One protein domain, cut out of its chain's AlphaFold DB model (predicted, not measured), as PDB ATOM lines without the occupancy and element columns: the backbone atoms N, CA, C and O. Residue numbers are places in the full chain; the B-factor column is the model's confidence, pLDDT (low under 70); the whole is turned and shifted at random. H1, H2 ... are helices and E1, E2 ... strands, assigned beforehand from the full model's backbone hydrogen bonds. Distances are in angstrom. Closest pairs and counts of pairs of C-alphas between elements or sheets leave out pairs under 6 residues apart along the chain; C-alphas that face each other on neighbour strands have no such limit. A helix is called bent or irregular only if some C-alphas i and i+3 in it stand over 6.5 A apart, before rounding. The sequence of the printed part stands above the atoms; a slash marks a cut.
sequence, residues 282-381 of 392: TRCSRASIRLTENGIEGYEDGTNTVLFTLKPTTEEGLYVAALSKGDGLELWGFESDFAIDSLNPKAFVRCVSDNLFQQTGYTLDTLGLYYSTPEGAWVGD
ATOM      1  N   THR A 282      45.666  27.623 -10.381       80.62
ATOM      2  CA  THR A 282      45.738  28.907 -11.102       80.62
ATOM      3  C   THR A 282      47.053  29.097 -11.855       80.62
ATOM      4  O   THR A 282      47.075  29.733 -12.903       80.62
ATOM      5  N   ARG A 283      48.165  28.572 -11.329       82.88
ATOM      6  CA  ARG A 283      49.440  28.608 -12.049       82.88
ATOM      7  C   ARG A 283      49.430  27.607 -13.204       82.88
ATOM      8  O   ARG A 283      49.861  27.944 -14.296       82.88
ATOM      9  N   CYS A 284      48.858  26.422 -12.982       87.31
ATOM     10  CA  CYS A 284      48.714  25.396 -14.014       87.31
ATOM     11  C   CYS A 284      47.718  25.783 -15.120       87.31
ATOM     12  O   CYS A 284      47.899  25.365 -16.253       87.31
ATOM     13  N   SER A 285      46.701  26.607 -14.836       84.94
ATOM     14  CA  SER A 285      45.722  27.045 -15.847       84.94
ATOM     15  C   SER A 285      46.311  27.966 -16.917       84.94
ATOM     16  O   SER A 285      45.652  28.252 -17.907       84.94
ATOM     17  N   ARG A 286      47.517  28.493 -16.684       84.06
ATOM     18  CA  ARG A 286      48.280  29.310 -17.637       84.06
ATOM     19  C   ARG A 286      49.476  28.547 -18.204       84.06
ATOM     20  O   ARG A 286      50.363  29.160 -18.782       84.06
ATOM     21  N   ALA A 287      49.548  27.242 -17.950       89.12
ATOM     22  CA  ALA A 287      50.630  26.426 -18.456       89.12
ATOM     23  C   ALA A 287      50.402  26.144 -19.942       89.12
ATOM     24  O   ALA A 287      49.324  25.675 -20.328       89.12
ATOM     25  N   SER A 288      51.439  26.361 -20.741       92.06
ATOM     26  CA  SER A 288      51.526  25.747 -22.059       92.06
ATOM     27  C   SER A 288      51.971  24.302 -21.920       92.06
ATOM     28  O   SER A 288      52.737  23.948 -21.020       92.06
ATOM     29  N   ILE A 289      51.476  23.462 -22.824       94.75
ATOM     30  CA  ILE A 289      51.768  22.033 -22.844       94.75
ATOM     31  C   ILE A 289      52.669  21.728 -24.029       94.75
ATOM     32  O   ILE A 289      52.430  22.205 -25.138       94.75
ATOM     33  N   ARG A 290      53.698  20.914 -23.802       92.81
ATOM     34  CA  ARG A 290      54.509  20.341 -24.876       92.81
ATOM     35  C   ARG A 290      54.731  18.857 -24.647       92.81
ATOM     36  O   ARG A 290      54.944  18.415 -23.518       92.81
ATOM     37  N   LEU A 291      54.712  18.106 -25.740       91.75
ATOM     38  CA  LEU A 291      55.159  16.723 -25.753       91.75
ATOM     39  C   LEU A 291      56.679  16.700 -25.941       91.75
ATOM     40  O   LEU A 291      57.212  17.373 -26.821       91.75
ATOM     41  N   THR A 292      57.366  15.934 -25.105       90.06
ATOM     42  CA  THR A 292      58.818  15.740 -25.145       90.06
ATOM     43  C   THR A 292      59.140  14.251 -25.222       90.06
ATOM     44  O   THR A 292      58.265  13.409 -25.021       90.06
ATOM     45  N   GLU A 293      60.408  13.912 -25.451       85.25
ATOM     46  CA  GLU A 293      60.880  12.519 -25.411       85.25
ATOM     47  C   GLU A 293      60.681  11.866 -24.031       85.25
ATOM     48  O   GLU A 293      60.514  10.654 -23.938       85.25
ATOM     49  N   ASN A 294      60.640  12.669 -22.963       83.94
ATOM     50  CA  ASN A 294      60.531  12.204 -21.579       83.94
ATOM     51  C   ASN A 294      59.093  12.236 -21.031       83.94
ATOM     52  O   ASN A 294      58.885  11.946 -19.853       83.94
ATOM     53  N   GLY A 295      58.110  12.599 -21.860       92.75
ATOM     54  CA  GLY A 295      56.704  12.702 -21.478       92.75
ATOM     55  C   GLY A 295      56.093  14.074 -21.766       92.75
ATOM     56  O   GLY A 295      56.551  14.807 -22.646       92.75
ATOM     57  N   ILE A 296      55.029  14.422 -21.043       95.25
ATOM     58  CA  ILE A 296      54.272  15.665 -21.239       95.25
ATOM     59  C   ILE A 296      54.704  16.681 -20.186       95.25
ATOM     60  O   ILE A 296      54.619  16.416 -18.988       95.25
ATOM     61  N   GLU A 297      55.124  17.864 -20.620       95.19
ATOM     62  CA  GLU A 297      55.525  18.947 -19.724       95.19
ATOM     63  C   GLU A 297      54.520  20.094 -19.777       95.19
ATOM     64  O   GLU A 297      54.162  20.573 -20.857       95.19
ATOM     65  N   GLY A 298      54.110  20.566 -18.599       94.12
ATOM     66  CA  GLY A 298      53.441  21.849 -18.440       94.12
ATOM     67  C   GLY A 298      54.444  22.903 -17.999       94.12
ATOM     68  O   GLY A 298      55.067  22.752 -16.947       94.12
ATOM     69  N   TYR A 299      54.603  23.973 -18.773       91.81
ATOM     70  CA  TYR A 299      55.560  25.041 -18.486       91.81
ATOM     71  C   TYR A 299      54.886  26.412 -18.434       91.81
ATOM     72  O   TYR A 299      53.834  26.641 -19.024       91.81
ATOM     73  N   GLU A 300      55.488  27.322 -17.677       88.56
ATOM     74  CA  GLU A 300      55.020  28.696 -17.536       88.56
ATOM     75  C   GLU A 300      55.437  29.531 -18.752       88.56
ATOM     76  O   GLU A 300      56.629  29.659 -19.065       88.56
ATOM     77  N   ASP A 301      54.440  30.107 -19.423       78.56
ATOM     78  CA  ASP A 301      54.645  30.954 -20.593       78.56
ATOM     79  C   ASP A 301      55.569  32.134 -20.279       78.56
ATOM     80  O   ASP A 301      55.416  32.840 -19.282       78.56
ATOM     81  N   GLY A 302      56.552  32.349 -21.153       76.31
ATOM     82  CA  GLY A 302      57.509  33.450 -21.053       76.31
ATOM     83  C   GLY A 302      58.707  33.210 -20.126       76.31
ATOM     84  O   GLY A 302      59.669  33.968 -20.213       76.31
ATOM     85  N   THR A 303      58.712  32.165 -19.287       77.81
ATOM     86  CA  THR A 303      59.854  31.860 -18.394       77.81
ATOM     87  C   THR A 303      60.498  30.495 -18.642       77.81
ATOM     88  O   THR A 303      61.539  30.214 -18.050       77.81
ATOM     89  N   ASN A 304      59.911  29.642 -19.494       80.06
ATOM     90  CA  ASN A 304      60.325  28.243 -19.720       80.06
ATOM     91  C   ASN A 304      60.415  27.402 -18.430       80.06
ATOM     92  O   ASN A 304      61.039  26.339 -18.415       80.06
ATOM     93  N   THR A 305      59.802  27.859 -17.336       88.38
ATOM     94  CA  THR A 305      59.837  27.148 -16.057       88.38
ATOM     95  C   THR A 305      58.887  25.961 -16.122       88.38
ATOM     96  O   THR A 305      57.679  26.156 -16.254       88.38
ATOM     97  N   VAL A 306      59.407  24.740 -15.992       90.94
ATOM     98  CA  VAL A 306      58.581  23.524 -15.928       90.94
ATOM     99  C   VAL A 306      57.824  23.504 -14.603       90.94
ATOM    100  O   VAL A 306      58.419  23.537 -13.527       90.94
ATOM    101  N   LEU A 307      56.497  23.496 -14.690       90.81
ATOM    102  CA  LEU A 307      55.583  23.483 -13.552       90.81
ATOM    103  C   LEU A 307      55.294  22.059 -13.083       90.81
ATOM    104  O   LEU A 307      55.243  21.817 -11.880       90.81
ATOM    105  N   PHE A 308      55.086  21.148 -14.031       92.44
ATOM    106  CA  PHE A 308      54.859  19.731 -13.785       92.44
ATOM    107  C   PHE A 308      55.262  18.903 -15.008       92.44
ATOM    108  O   PHE A 308      55.235  19.395 -16.139       92.44
ATOM    109  N   THR A 309      55.558  17.631 -14.767       94.19
ATOM    110  CA  THR A 309      55.867  16.640 -15.799       94.19
ATOM    111  C   THR A 309      55.014  15.398 -15.576       94.19
ATOM    112  O   THR A 309      54.894  14.914 -14.450       94.19
ATOM    113  N   LEU A 310      54.421  14.886 -16.653       95.56
ATOM    114  CA  LEU A 310      53.783  13.577 -16.704       95.56
ATOM    115  C   LEU A 310      54.710  12.620 -17.447       95.56
ATOM    116  O   LEU A 310      54.990  12.841 -18.626       95.56
ATOM    117  N   LYS A 311      55.165  11.561 -16.779       94.50
ATOM    118  CA  LYS A 311      56.051  10.549 -17.367       94.50
ATOM    119  C   LYS A 311      55.311   9.231 -17.585       94.50
ATOM    120  O   LYS A 311      54.513   8.865 -16.724       94.50
ATOM    121  N   PRO A 312      55.607   8.467 -18.649       92.00
ATOM    122  CA  PRO A 312      55.015   7.150 -18.902       92.00
ATOM    123  C   PRO A 312      55.614   6.067 -17.978       92.00
ATOM    124  O   PRO A 312      56.092   5.025 -18.418       92.00
ATOM    125  N   THR A 313      55.653   6.343 -16.677       89.81
ATOM    126  CA  THR A 313      56.202   5.489 -15.623       89.81
ATOM    127  C   THR A 313      55.338   5.618 -14.381       89.81
ATOM    128  O   THR A 313      55.003   6.733 -13.987       89.81
ATOM    129  N   THR A 314      55.029   4.507 -13.721       88.31
ATOM    130  CA  THR A 314      54.236   4.496 -12.484       88.31
ATOM    131  C   THR A 314      54.982   3.790 -11.374       88.31
ATOM    132  O   THR A 314      55.522   2.707 -11.589       88.31
ATOM    133  N   GLU A 315      54.927   4.356 -10.174       90.81
ATOM    134  CA  GLU A 315      55.516   3.757  -8.983       90.81
ATOM    135  C   GLU A 315      54.552   3.907  -7.806       90.81
ATOM    136  O   GLU A 315      53.960   4.971  -7.598       90.81
ATOM    137  N   GLU A 316      54.340   2.823  -7.061       90.44
ATOM    138  CA  GLU A 316      53.444   2.845  -5.906       90.44
ATOM    139  C   GLU A 316      53.972   3.790  -4.825       90.44
ATOM    140  O   GLU A 316      55.160   3.834  -4.525       90.44
ATOM    141  N   GLY A 317      53.070   4.557  -4.215       87.69
ATOM    142  CA  GLY A 317      53.413   5.557  -3.209       87.69
ATOM    143  C   GLY A 317      53.784   6.925  -3.788       87.69
ATOM    144  O   GLY A 317      54.010   7.861  -3.008       87.69
ATOM    145  N   LEU A 318      53.792   7.070  -5.118       89.00
ATOM    146  CA  LEU A 318      53.907   8.345  -5.827       89.00
ATOM    147  C   LEU A 318      52.559   8.800  -6.402       89.00
ATOM    148  O   LEU A 318      51.581   8.051  -6.458       89.00
ATOM    149  N   TYR A 319      52.490  10.072  -6.789       90.44
ATOM    150  CA  TYR A 319      51.314  10.623  -7.454       90.44
ATOM    151  C   TYR A 319      51.344  10.281  -8.943       90.44
ATOM    152  O   TYR A 319      52.394  10.359  -9.577       90.44
ATOM    153  N   VAL A 320      50.188   9.926  -9.499       92.62
ATOM    154  CA  VAL A 320      50.020   9.594 -10.918       92.62
ATOM    155  C   VAL A 320      48.796  10.300 -11.491       92.62
ATOM    156  O   VAL A 320      47.819  10.566 -10.785       92.62
ATOM    157  N   ALA A 321      48.862  10.584 -12.783       93.75
ATOM    158  CA  ALA A 321      47.769  11.019 -13.625       93.75
ATOM    159  C   ALA A 321      47.213   9.826 -14.411       93.75
ATOM    160  O   ALA A 321      47.984   9.041 -14.959       93.75
ATOM    161  N   ALA A 322      45.890   9.710 -14.496       93.31
ATOM    162  CA  ALA A 322      45.249   8.801 -15.439       93.31
ATOM    163  C   ALA A 322      44.914   9.569 -16.721       93.31
ATOM    164  O   ALA A 322      44.251  10.610 -16.659       93.31
ATOM    165  N   LEU A 323      45.419   9.079 -17.849       93.88
ATOM    166  CA  LEU A 323      45.288   9.683 -19.165       93.88
ATOM    167  C   LEU A 323      44.539   8.733 -20.100       93.88
ATOM    168  O   LEU A 323      44.952   7.590 -20.271       93.88
ATOM    169  N   SER A 324      43.490   9.217 -20.754       92.75
ATOM    170  CA  SER A 324      42.760   8.472 -21.780       92.75
ATOM    171  C   SER A 324      43.151   8.919 -23.186       92.75
ATOM    172  O   SER A 324      43.277  10.115 -23.454       92.75
ATOM    173  N   LYS A 325      43.300   7.967 -24.112       90.31
ATOM    174  CA  LYS A 325      43.497   8.233 -25.546       90.31
ATOM    175  C   LYS A 325      42.790   7.171 -26.382       90.31
ATOM    176  O   LYS A 325      43.167   6.001 -26.371       90.31
ATOM    177  N   GLY A 326      41.763   7.587 -27.124       85.12
ATOM    178  CA  GLY A 326      40.835   6.644 -27.753       85.12
ATOM    179  C   GLY A 326      40.122   5.812 -26.683       85.12
ATOM    180  O   GLY A 326      39.602   6.383 -25.730       85.12
ATOM    181  N   ASP A 327      40.160   4.486 -26.818       78.62
ATOM    182  CA  ASP A 327      39.547   3.546 -25.864       78.62
ATOM    183  C   ASP A 327      40.512   3.072 -24.752       78.62
ATOM    184  O   ASP A 327      40.155   2.224 -23.935       78.62
ATOM    185  N   GLY A 328      41.756   3.571 -24.730       88.38
ATOM    186  CA  GLY A 328      42.789   3.153 -23.779       88.38
ATOM    187  C   GLY A 328      42.970   4.125 -22.613       88.38
ATOM    188  O   GLY A 328      43.029   5.334 -22.831       88.38
ATOM    189  N   LEU A 329      43.123   3.580 -21.399       88.94
ATOM    190  CA  LEU A 329      43.523   4.305 -20.188       88.94
ATOM    191  C   LEU A 329      44.984   3.980 -19.845       88.94
ATOM    192  O   LEU A 329      45.347   2.812 -19.699       88.94
ATOM    193  N   GLU A 330      45.800   5.008 -19.659       92.69
ATOM    194  CA  GLU A 330      47.203   4.914 -19.264       92.69
ATOM    195  C   GLU A 330      47.432   5.630 -17.925       92.69
ATOM    196  O   GLU A 330      46.854   6.681 -17.656       92.69
ATOM    197  N   LEU A 331      48.309   5.088 -17.077       93.00
ATOM    198  CA  LEU A 331      48.731   5.740 -15.836       93.00
ATOM    199  C   LEU A 331      50.140   6.310 -16.014       93.00
ATOM    200  O   LEU A 331      51.050   5.606 -16.442       93.00
ATOM    201  N   TRP A 332      50.305   7.593 -15.706       95.12
ATOM    202  CA  TRP A 332      51.540   8.345 -15.915       95.12
ATOM    203  C   TRP A 332      51.973   9.009 -14.606       95.12
ATOM    204  O   TRP A 332      51.170   9.637 -13.924       95.12
ATOM    205  N   GLY A 333      53.242   8.889 -14.232       93.56
ATOM    206  CA  GLY A 333      53.812   9.490 -13.030       93.56
ATOM    207  C   GLY A 333      53.738  11.010 -13.078       93.56
ATOM    208  O   GLY A 333      54.083  11.613 -14.091       93.56
ATOM    209  N   PHE A 334      53.286  11.623 -11.987       92.94
ATOM    210  CA  PHE A 334      53.188  13.071 -11.839       92.94
ATOM    211  C   PHE A 334      54.343  13.596 -10.987       92.94
ATOM    212  O   PHE A 334      54.450  13.290  -9.797       92.94
ATOM    213  N   GLU A 335      55.171  14.443 -11.588       90.56
ATOM    214  CA  GLU A 335      56.316  15.076 -10.943       90.56
ATOM    215  C   GLU A 335      56.204  16.602 -10.990       90.56
ATOM    216  O   GLU A 335      55.665  17.185 -11.932       90.56
ATOM    217  N   SER A 336      56.725  17.267  -9.959       87.94
ATOM    218  CA  SER A 336      56.787  18.725  -9.887       87.94
ATOM    219  C   SER A 336      57.900  19.160  -8.941       87.94
ATOM    220  O   SER A 336      57.957  18.729  -7.791       87.94
ATOM    221  N   ASP A 337      58.713  20.106  -9.404       84.88
ATOM    222  CA  ASP A 337      59.711  20.809  -8.592       84.88
ATOM    223  C   ASP A 337      59.081  21.739  -7.539       84.88
ATOM    224  O   ASP A 337      59.779  22.241  -6.659       84.88
ATOM    225  N   PHE A 338      57.776  22.006  -7.629       82.19
ATOM    226  CA  PHE A 338      57.004  22.850  -6.712       82.19
ATOM    227  C   PHE A 338      56.181  22.025  -5.718       82.19
ATOM    228  O   PHE A 338      55.754  20.915  -6.024       82.19
ATOM    229  N   ALA A 339      55.918  22.575  -4.527       77.62
ATOM    230  CA  ALA A 339      55.179  21.918  -3.451       77.62
ATOM    231  C   ALA A 339      53.735  21.641  -3.873       77.62
ATOM    232  O   ALA A 339      52.951  22.568  -4.103       77.62
ATOM    233  N   ILE A 340      53.390  20.357  -3.954       78.56
ATOM    234  CA  ILE A 340      52.094  19.855  -4.431       78.56
ATOM    235  C   ILE A 340      51.088  19.617  -3.299       78.56
ATOM    236  O   ILE A 340      49.925  19.335  -3.572       78.56
ATOM    237  N   ASP A 341      51.479  19.798  -2.032       69.75
ATOM    238  CA  ASP A 341      50.596  19.605  -0.867       69.75
ATOM    239  C   ASP A 341      49.336  20.486  -0.920       69.75
ATOM    240  O   ASP A 341      48.303  20.176  -0.328       69.75
ATOM    241  N   SER A 342      49.415  21.616  -1.627       67.00
ATOM    242  CA  SER A 342      48.297  22.546  -1.818       67.00
ATOM    243  C   SER A 342      47.564  22.366  -3.149       67.00
ATOM    244  O   SER A 342      46.590  23.079  -3.397       67.00
ATOM    245  N   LEU A 343      48.007  21.443  -4.006       78.81
ATOM    246  CA  LEU A 343      47.387  21.214  -5.301       78.81
ATOM    247  C   LEU A 343      46.052  20.490  -5.115       78.81
ATOM    248  O   LEU A 343      45.980  19.422  -4.504       78.81
ATOM    249  N   ASN A 344      44.993  21.088  -5.658       82.56
ATOM    250  CA  ASN A 344      43.691  20.444  -5.745       82.56
ATOM    251  C   ASN A 344      43.642  19.589  -7.015       82.56
ATOM    252  O   ASN A 344      43.665  20.177  -8.098       82.56
ATOM    253  N   PRO A 345      43.554  18.248  -6.907       85.19
ATOM    254  CA  PRO A 345      43.622  17.365  -8.066       85.19
ATOM    255  C   PRO A 345      42.496  17.632  -9.066       85.19
ATOM    256  O   PRO A 345      42.761  17.818 -10.246       85.19
ATOM    257  N   LYS A 346      41.250  17.789  -8.604       85.94
ATOM    258  CA  LYS A 346      40.109  18.082  -9.489       85.94
ATOM    259  C   LYS A 346      40.243  19.424 -10.196       85.94
ATOM    260  O   LYS A 346      39.924  19.550 -11.375       85.94
ATOM    261  N   ALA A 347      40.695  20.443  -9.467       84.94
ATOM    262  CA  ALA A 347      40.908  21.757 -10.060       84.94
ATOM    263  C   ALA A 347      42.075  21.735 -11.052       84.94
ATOM    264  O   ALA A 347      41.982  22.398 -12.077       84.94
ATOM    265  N   PHE A 348      43.137  20.980 -10.763       89.62
ATOM    266  CA  PHE A 348      44.256  20.777 -11.678       89.62
ATOM    267  C   PHE A 348      43.791  20.123 -12.978       89.62
ATOM    268  O   PHE A 348      44.004  20.717 -14.029       89.62
ATOM    269  N   VAL A 349      43.085  18.988 -12.890       90.75
ATOM    270  CA  VAL A 349      42.506  18.285 -14.046       90.75
ATOM    271  C   VAL A 349      41.706  19.268 -14.898       90.75
ATOM    272  O   VAL A 349      42.086  19.563 -16.024       90.75
ATOM    273  N   ARG A 350      40.703  19.931 -14.310       88.88
ATOM    274  CA  ARG A 350      39.869  20.913 -15.022       88.88
ATOM    275  C   ARG A 350      40.664  22.036 -15.703       88.88
ATOM    276  O   ARG A 350      40.238  22.528 -16.735       88.88
ATOM    277  N   CYS A 351      41.760  22.498 -15.103       88.19
ATOM    278  CA  CYS A 351      42.535  23.619 -15.643       88.19
ATOM    279  C   CYS A 351      43.511  23.212 -16.751       88.19
ATOM    280  O   CYS A 351      43.941  24.079 -17.502       88.19
ATOM    281  N   VAL A 352      43.908  21.940 -16.809       90.88
ATOM    282  CA  VAL A 352      44.979  21.462 -17.692       90.88
ATOM    283  C   VAL A 352      44.439  20.599 -18.832       90.88
ATOM    284  O   VAL A 352      45.043  20.598 -19.902       90.88
ATOM    285  N   SER A 353      43.309  19.903 -18.640       91.44
ATOM    286  CA  SER A 353      42.794  18.912 -19.596       91.44
ATOM    287  C   SER A 353      42.620  19.456 -21.016       91.44
ATOM    288  O   SER A 353      43.065  18.795 -21.948       91.44
ATOM    289  N   ASP A 354      42.059  20.656 -21.196       90.00
ATOM    290  CA  ASP A 354      41.812  21.216 -22.536       90.00
ATOM    291  C   ASP A 354      43.117  21.475 -23.301       90.00
ATOM    292  O   ASP A 354      43.286  21.015 -24.432       90.00
ATOM    293  N   ASN A 355      44.075  22.165 -22.671       90.50
ATOM    294  CA  ASN A 355      45.377  22.447 -23.282       90.50
ATOM    295  C   ASN A 355      46.164  21.154 -23.533       90.50
ATOM    296  O   ASN A 355      46.831  21.019 -24.559       90.50
ATOM    297  N   LEU A 356      46.082  20.191 -22.611       94.06
ATOM    298  CA  LEU A 356      46.758  18.904 -22.737       94.06
ATOM    299  C   LEU A 356      46.192  18.102 -23.913       94.06
ATOM    300  O   LEU A 356      46.967  17.607 -24.735       94.06
ATOM    301  N   PHE A 357      44.868  18.050 -24.051       93.75
ATOM    302  CA  PHE A 357      44.201  17.378 -25.160       93.75
ATOM    303  C   PHE A 357      44.541  18.021 -26.503       93.75
ATOM    304  O   PHE A 357      44.940  17.318 -27.429       93.75
ATOM    305  N   GLN A 358      44.474  19.350 -26.605       92.69
ATOM    306  CA  GLN A 358      44.789  20.059 -27.849       92.69
ATOM    307  C   GLN A 358      46.221  19.804 -28.339       92.69
ATOM    308  O   GLN A 358      46.441  19.706 -29.544       92.69
ATOM    309  N   GLN A 359      47.188  19.691 -27.424       92.94
ATOM    310  CA  GLN A 359      48.602  19.537 -27.783       92.94
ATOM    311  C   GLN A 359      49.046  18.079 -27.951       92.94
ATOM    312  O   GLN A 359      50.016  17.814 -28.657       92.94
ATOM    313  N   THR A 360      48.380  17.125 -27.296       93.25
ATOM    314  CA  THR A 360      48.876  15.734 -27.203       93.25
ATOM    315  C   THR A 360      47.860  14.671 -27.627       93.25
ATOM    316  O   THR A 360      48.233  13.522 -27.888       93.25
ATOM    317  N   GLY A 361      46.578  15.034 -27.698       92.19
ATOM    318  CA  GLY A 361      45.459  14.120 -27.924       92.19
ATOM    319  C   GLY A 361      45.086  13.246 -26.720       92.19
ATOM    320  O   GLY A 361      44.225  12.383 -26.868       92.19
ATOM    321  N   TYR A 362      45.720  13.433 -25.558       94.19
ATOM    322  CA  TYR A 362      45.354  12.752 -24.315       94.19
ATOM    323  C   TYR A 362      44.320  13.558 -23.524       94.19
ATOM    324  O   TYR A 362      44.412  14.778 -23.418       94.19
ATOM    325  N   THR A 363      43.366  12.873 -22.911       93.00
ATOM    326  CA  THR A 363      42.448  13.448 -21.927       93.00
ATOM    327  C   THR A 363      42.963  13.119 -20.537       93.00
ATOM    328  O   THR A 363      43.196  11.958 -20.226       93.00
ATOM    329  N   LEU A 364      43.150  14.129 -19.688       93.38
ATOM    330  CA  LEU A 364      43.487  13.918 -18.283       93.38
ATOM    331  C   LEU A 364      42.205  13.674 -17.476       93.38
ATOM    332  O   LEU A 364      41.379  14.581 -17.367       93.38
ATOM    333  N   ASP A 365      42.068  12.478 -16.900       90.38
ATOM    334  CA  ASP A 365      40.858  12.044 -16.191       90.38
ATOM    335  C   ASP A 365      40.953  12.274 -14.683       90.38
ATOM    336  O   ASP A 365      40.032  12.795 -14.050       90.38
ATOM    337  N   THR A 366      42.078  11.882 -14.082       90.94
ATOM    338  CA  THR A 366      42.292  12.029 -12.640       90.94
ATOM    339  C   THR A 366      43.759  12.226 -12.288       90.94
ATOM    340  O   THR A 366      44.655  11.890 -13.059       90.94
ATOM    341  N   LEU A 367      43.990  12.764 -11.093       91.12
ATOM    342  CA  LEU A 367      45.293  12.903 -10.459       91.12
ATOM    343  C   LEU A 367      45.165  12.435  -9.008       91.12
ATOM    344  O   LEU A 367      44.331  12.957  -8.264       91.12
ATOM    345  N   GLY A 368      46.002  11.494  -8.581       90.00
ATOM    346  CA  GLY A 368      45.912  10.949  -7.229       90.00
ATOM    347  C   GLY A 368      47.103  10.096  -6.824       90.00
ATOM    348  O   GLY A 368      48.056   9.924  -7.579       90.00
ATOM    349  N   LEU A 369      47.070   9.606  -5.588       89.56
ATOM    350  CA  LEU A 369      48.127   8.763  -5.035       89.56
ATOM    351  C   LEU A 369      47.976   7.332  -5.554       89.56
ATOM    352  O   LEU A 369      46.920   6.737  -5.354       89.56
ATOM    353  N   TYR A 370      49.008   6.775  -6.181       91.81
ATOM    354  CA  TYR A 370      48.969   5.413  -6.708       91.81
ATOM    355  C   TYR A 370      49.341   4.383  -5.644       91.81
ATOM    356  O   TYR A 370      50.350   4.542  -4.953       91.81
ATOM    357  N   TYR A 371      48.535   3.335  -5.493       91.44
ATOM    358  CA  TYR A 371      48.807   2.227  -4.578       91.44
ATOM    359  C   TYR A 371      47.998   0.988  -4.944       91.44
ATOM    360  O   TYR A 371      46.913   1.100  -5.508       91.44
ATOM    361  N   SER A 372      48.474  -0.188  -4.538       88.12
ATOM    362  CA  SER A 372      47.736  -1.438  -4.726       88.12
ATOM    363  C   SER A 372      47.230  -2.010  -3.410       88.12
ATOM    364  O   SER A 372      47.888  -1.926  -2.371       88.12
ATOM    365  N   THR A 373      46.049  -2.612  -3.459       84.75
ATOM    366  CA  THR A 373      45.485  -3.462  -2.407       84.75
ATOM    367  C   THR A 373      45.357  -4.892  -2.947       84.75
ATOM    368  O   THR A 373      45.538  -5.111  -4.146       84.75
ATOM    369  N   PRO A 374      45.013  -5.891  -2.112       80.38
ATOM    370  CA  PRO A 374      44.705  -7.236  -2.607       80.38
ATOM    371  C   PRO A 374      43.583  -7.284  -3.662       80.38
ATOM    372  O   PRO A 374      43.487  -8.259  -4.400       80.38
ATOM    373  N   GLU A 375      42.743  -6.248  -3.736       80.69
ATOM    374  CA  GLU A 375      41.612  -6.143  -4.668       80.69
ATOM    375  C   GLU A 375      42.004  -5.525  -6.021       80.69
ATOM    376  O   GLU A 375      41.237  -5.618  -6.976       80.69
ATOM    377  N   GLY A 376      43.177  -4.893  -6.121       84.88
ATOM    378  CA  GLY A 376      43.655  -4.266  -7.352       84.88
ATOM    379  C   GLY A 376      44.470  -2.997  -7.121       84.88
ATOM    380  O   GLY A 376      44.759  -2.614  -5.987       84.88
ATOM    381  N   ALA A 377      44.840  -2.343  -8.221       85.81
ATOM    382  CA  ALA A 377      45.547  -1.069  -8.217       85.81
ATOM    383  C   ALA A 377      44.562   0.111  -8.183       85.81
ATOM    384  O   ALA A 377      43.521   0.086  -8.839       85.81
ATOM    385  N   TRP A 378      44.902   1.155  -7.431       86.38
ATOM    386  CA  TRP A 378      44.035   2.297  -7.156       86.38
ATOM    387  C   TRP A 378      44.780   3.619  -7.328       86.38
ATOM    388  O   TRP A 378      45.958   3.746  -6.995       86.38
ATOM    389  N   VAL A 379      44.046   4.638  -7.779       86.44
ATOM    390  CA  VAL A 379      44.480   6.039  -7.760       86.44
ATOM    391  C   VAL A 379      43.612   6.782  -6.747       86.44
ATOM    392  O   VAL A 379      42.440   7.067  -6.989       86.44
ATOM    393  N   GLY A 380      44.175   7.056  -5.572       72.81
ATOM    394  CA  GLY A 380      43.489   7.722  -4.474       72.81
ATOM    395  C   GLY A 380      43.269   9.209  -4.743       72.81
ATOM    396  O   GLY A 380      44.208  10.000  -4.646       72.81
ATOM    397  N   ASP A 381      42.018   9.587  -5.004       64.50
ATOM    398  CA  ASP A 381      41.488  10.950  -4.875       64.50
ATOM    399  C   ASP A 381      40.560  10.985  -3.644       64.50
ATOM    400  O   ASP A 381      39.869  10.015  -3.325       64.50
TER     401      ASP A 381
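AT A GLANCE: This is residues 282 to 381 of the 392 residues of an uncharacterized protein of Salmonella muenchen (UniProt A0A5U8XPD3). A strongly twisted sheet of seven antiparallel strands curls round a single helix, H1, with E1 and the first part of E6 coming closest to it. The turn of the hairpin E2 and E3 lies at one end of the longest axis, and the turn of the hairpin E6 and E7 at the other. The 100 printed residues run E1, E2, E3, E4, E5, H1, E6, E7, and the sheet's order is E1, E2, E3, E5, E4, E6, E7; the class is mixed, helices and strands. The whole is compact, with a radius of gyration of the C-alphas of 13.0 A and spans of 46 by 31 by 24 A.

HOW THE PARTS SIT: E1, residues 287 to 292, E2, residues 295 to 300, and E3, residues 305 to 311, form a meander, each strand the antiparallel neighbour of the one before. N 290 and O 297 are 3.0 A apart in the hairpin E1 and E2, and N 298 and O 308 are 2.9 A apart in the hairpin E2 and E3. E4, residues 319 to 325, and E5, residues 328 to 335, form a hairpin, with N 323 and O 330 2.8 A apart. The pairing of E5 is staggered: residues 328 to 333 pair with E4 and residues 333 to 335 with E3, where N 311 and O 333 are 2.9 A apart. H1, residues 345 to 360, is on the sheet; its closest C-alphas to E1 are those of Leu 356 and Ile 289, 5.9 A. H1 has a kink of 47 degrees near residue 352 and is irregular, with C-alphas 351 and 354 7.3 A apart; 10 of its 12 O i to N i+4 pairs are within hydrogen-bond range. E6, residues 363 to 373, comes closest to H1 at the C-alphas of Leu 364 and Ser 353, 5.2 A. E5, H1 and E6 make a split strand-helix-strand unit, two strands of one sheet joined through a helix, with E4 between them in the sheet, and its crossover is right-handed. E6 bends by 69 degrees at residue 369; before the bend N 322 and O 366 of E4 and E6 are 2.9 A apart. After it E6 forms a hairpin with E7, residues 376 to 380, where N 371 and O 378 are 3.0 A apart. The edge strands E1 and E7 are apart.

IN THESE COORDINATES: E1 begins at C-alpha 287 (50.630, 26.426, -18.456) and is 15.0 A long; E2 is 16.6 A, E3 17.1 A, E4 19.9 A and E5 22.1 A. H1 spans 19.9 A, from C-alpha 345 (43.622, 17.365, -8.066). E6 spans 26.0 A, and E7, 12.3 A, ends at C-alpha 380 (43.489, 7.722, -4.474).

THE WHOLE: The two C-alphas farthest apart are those of Gly 302 and Pro 374, 46.5 A. The printed part has no cut and no long link. Mean pLDDT of the printed part is 88.1; residues 341 to 342 and residue 381 are under 70.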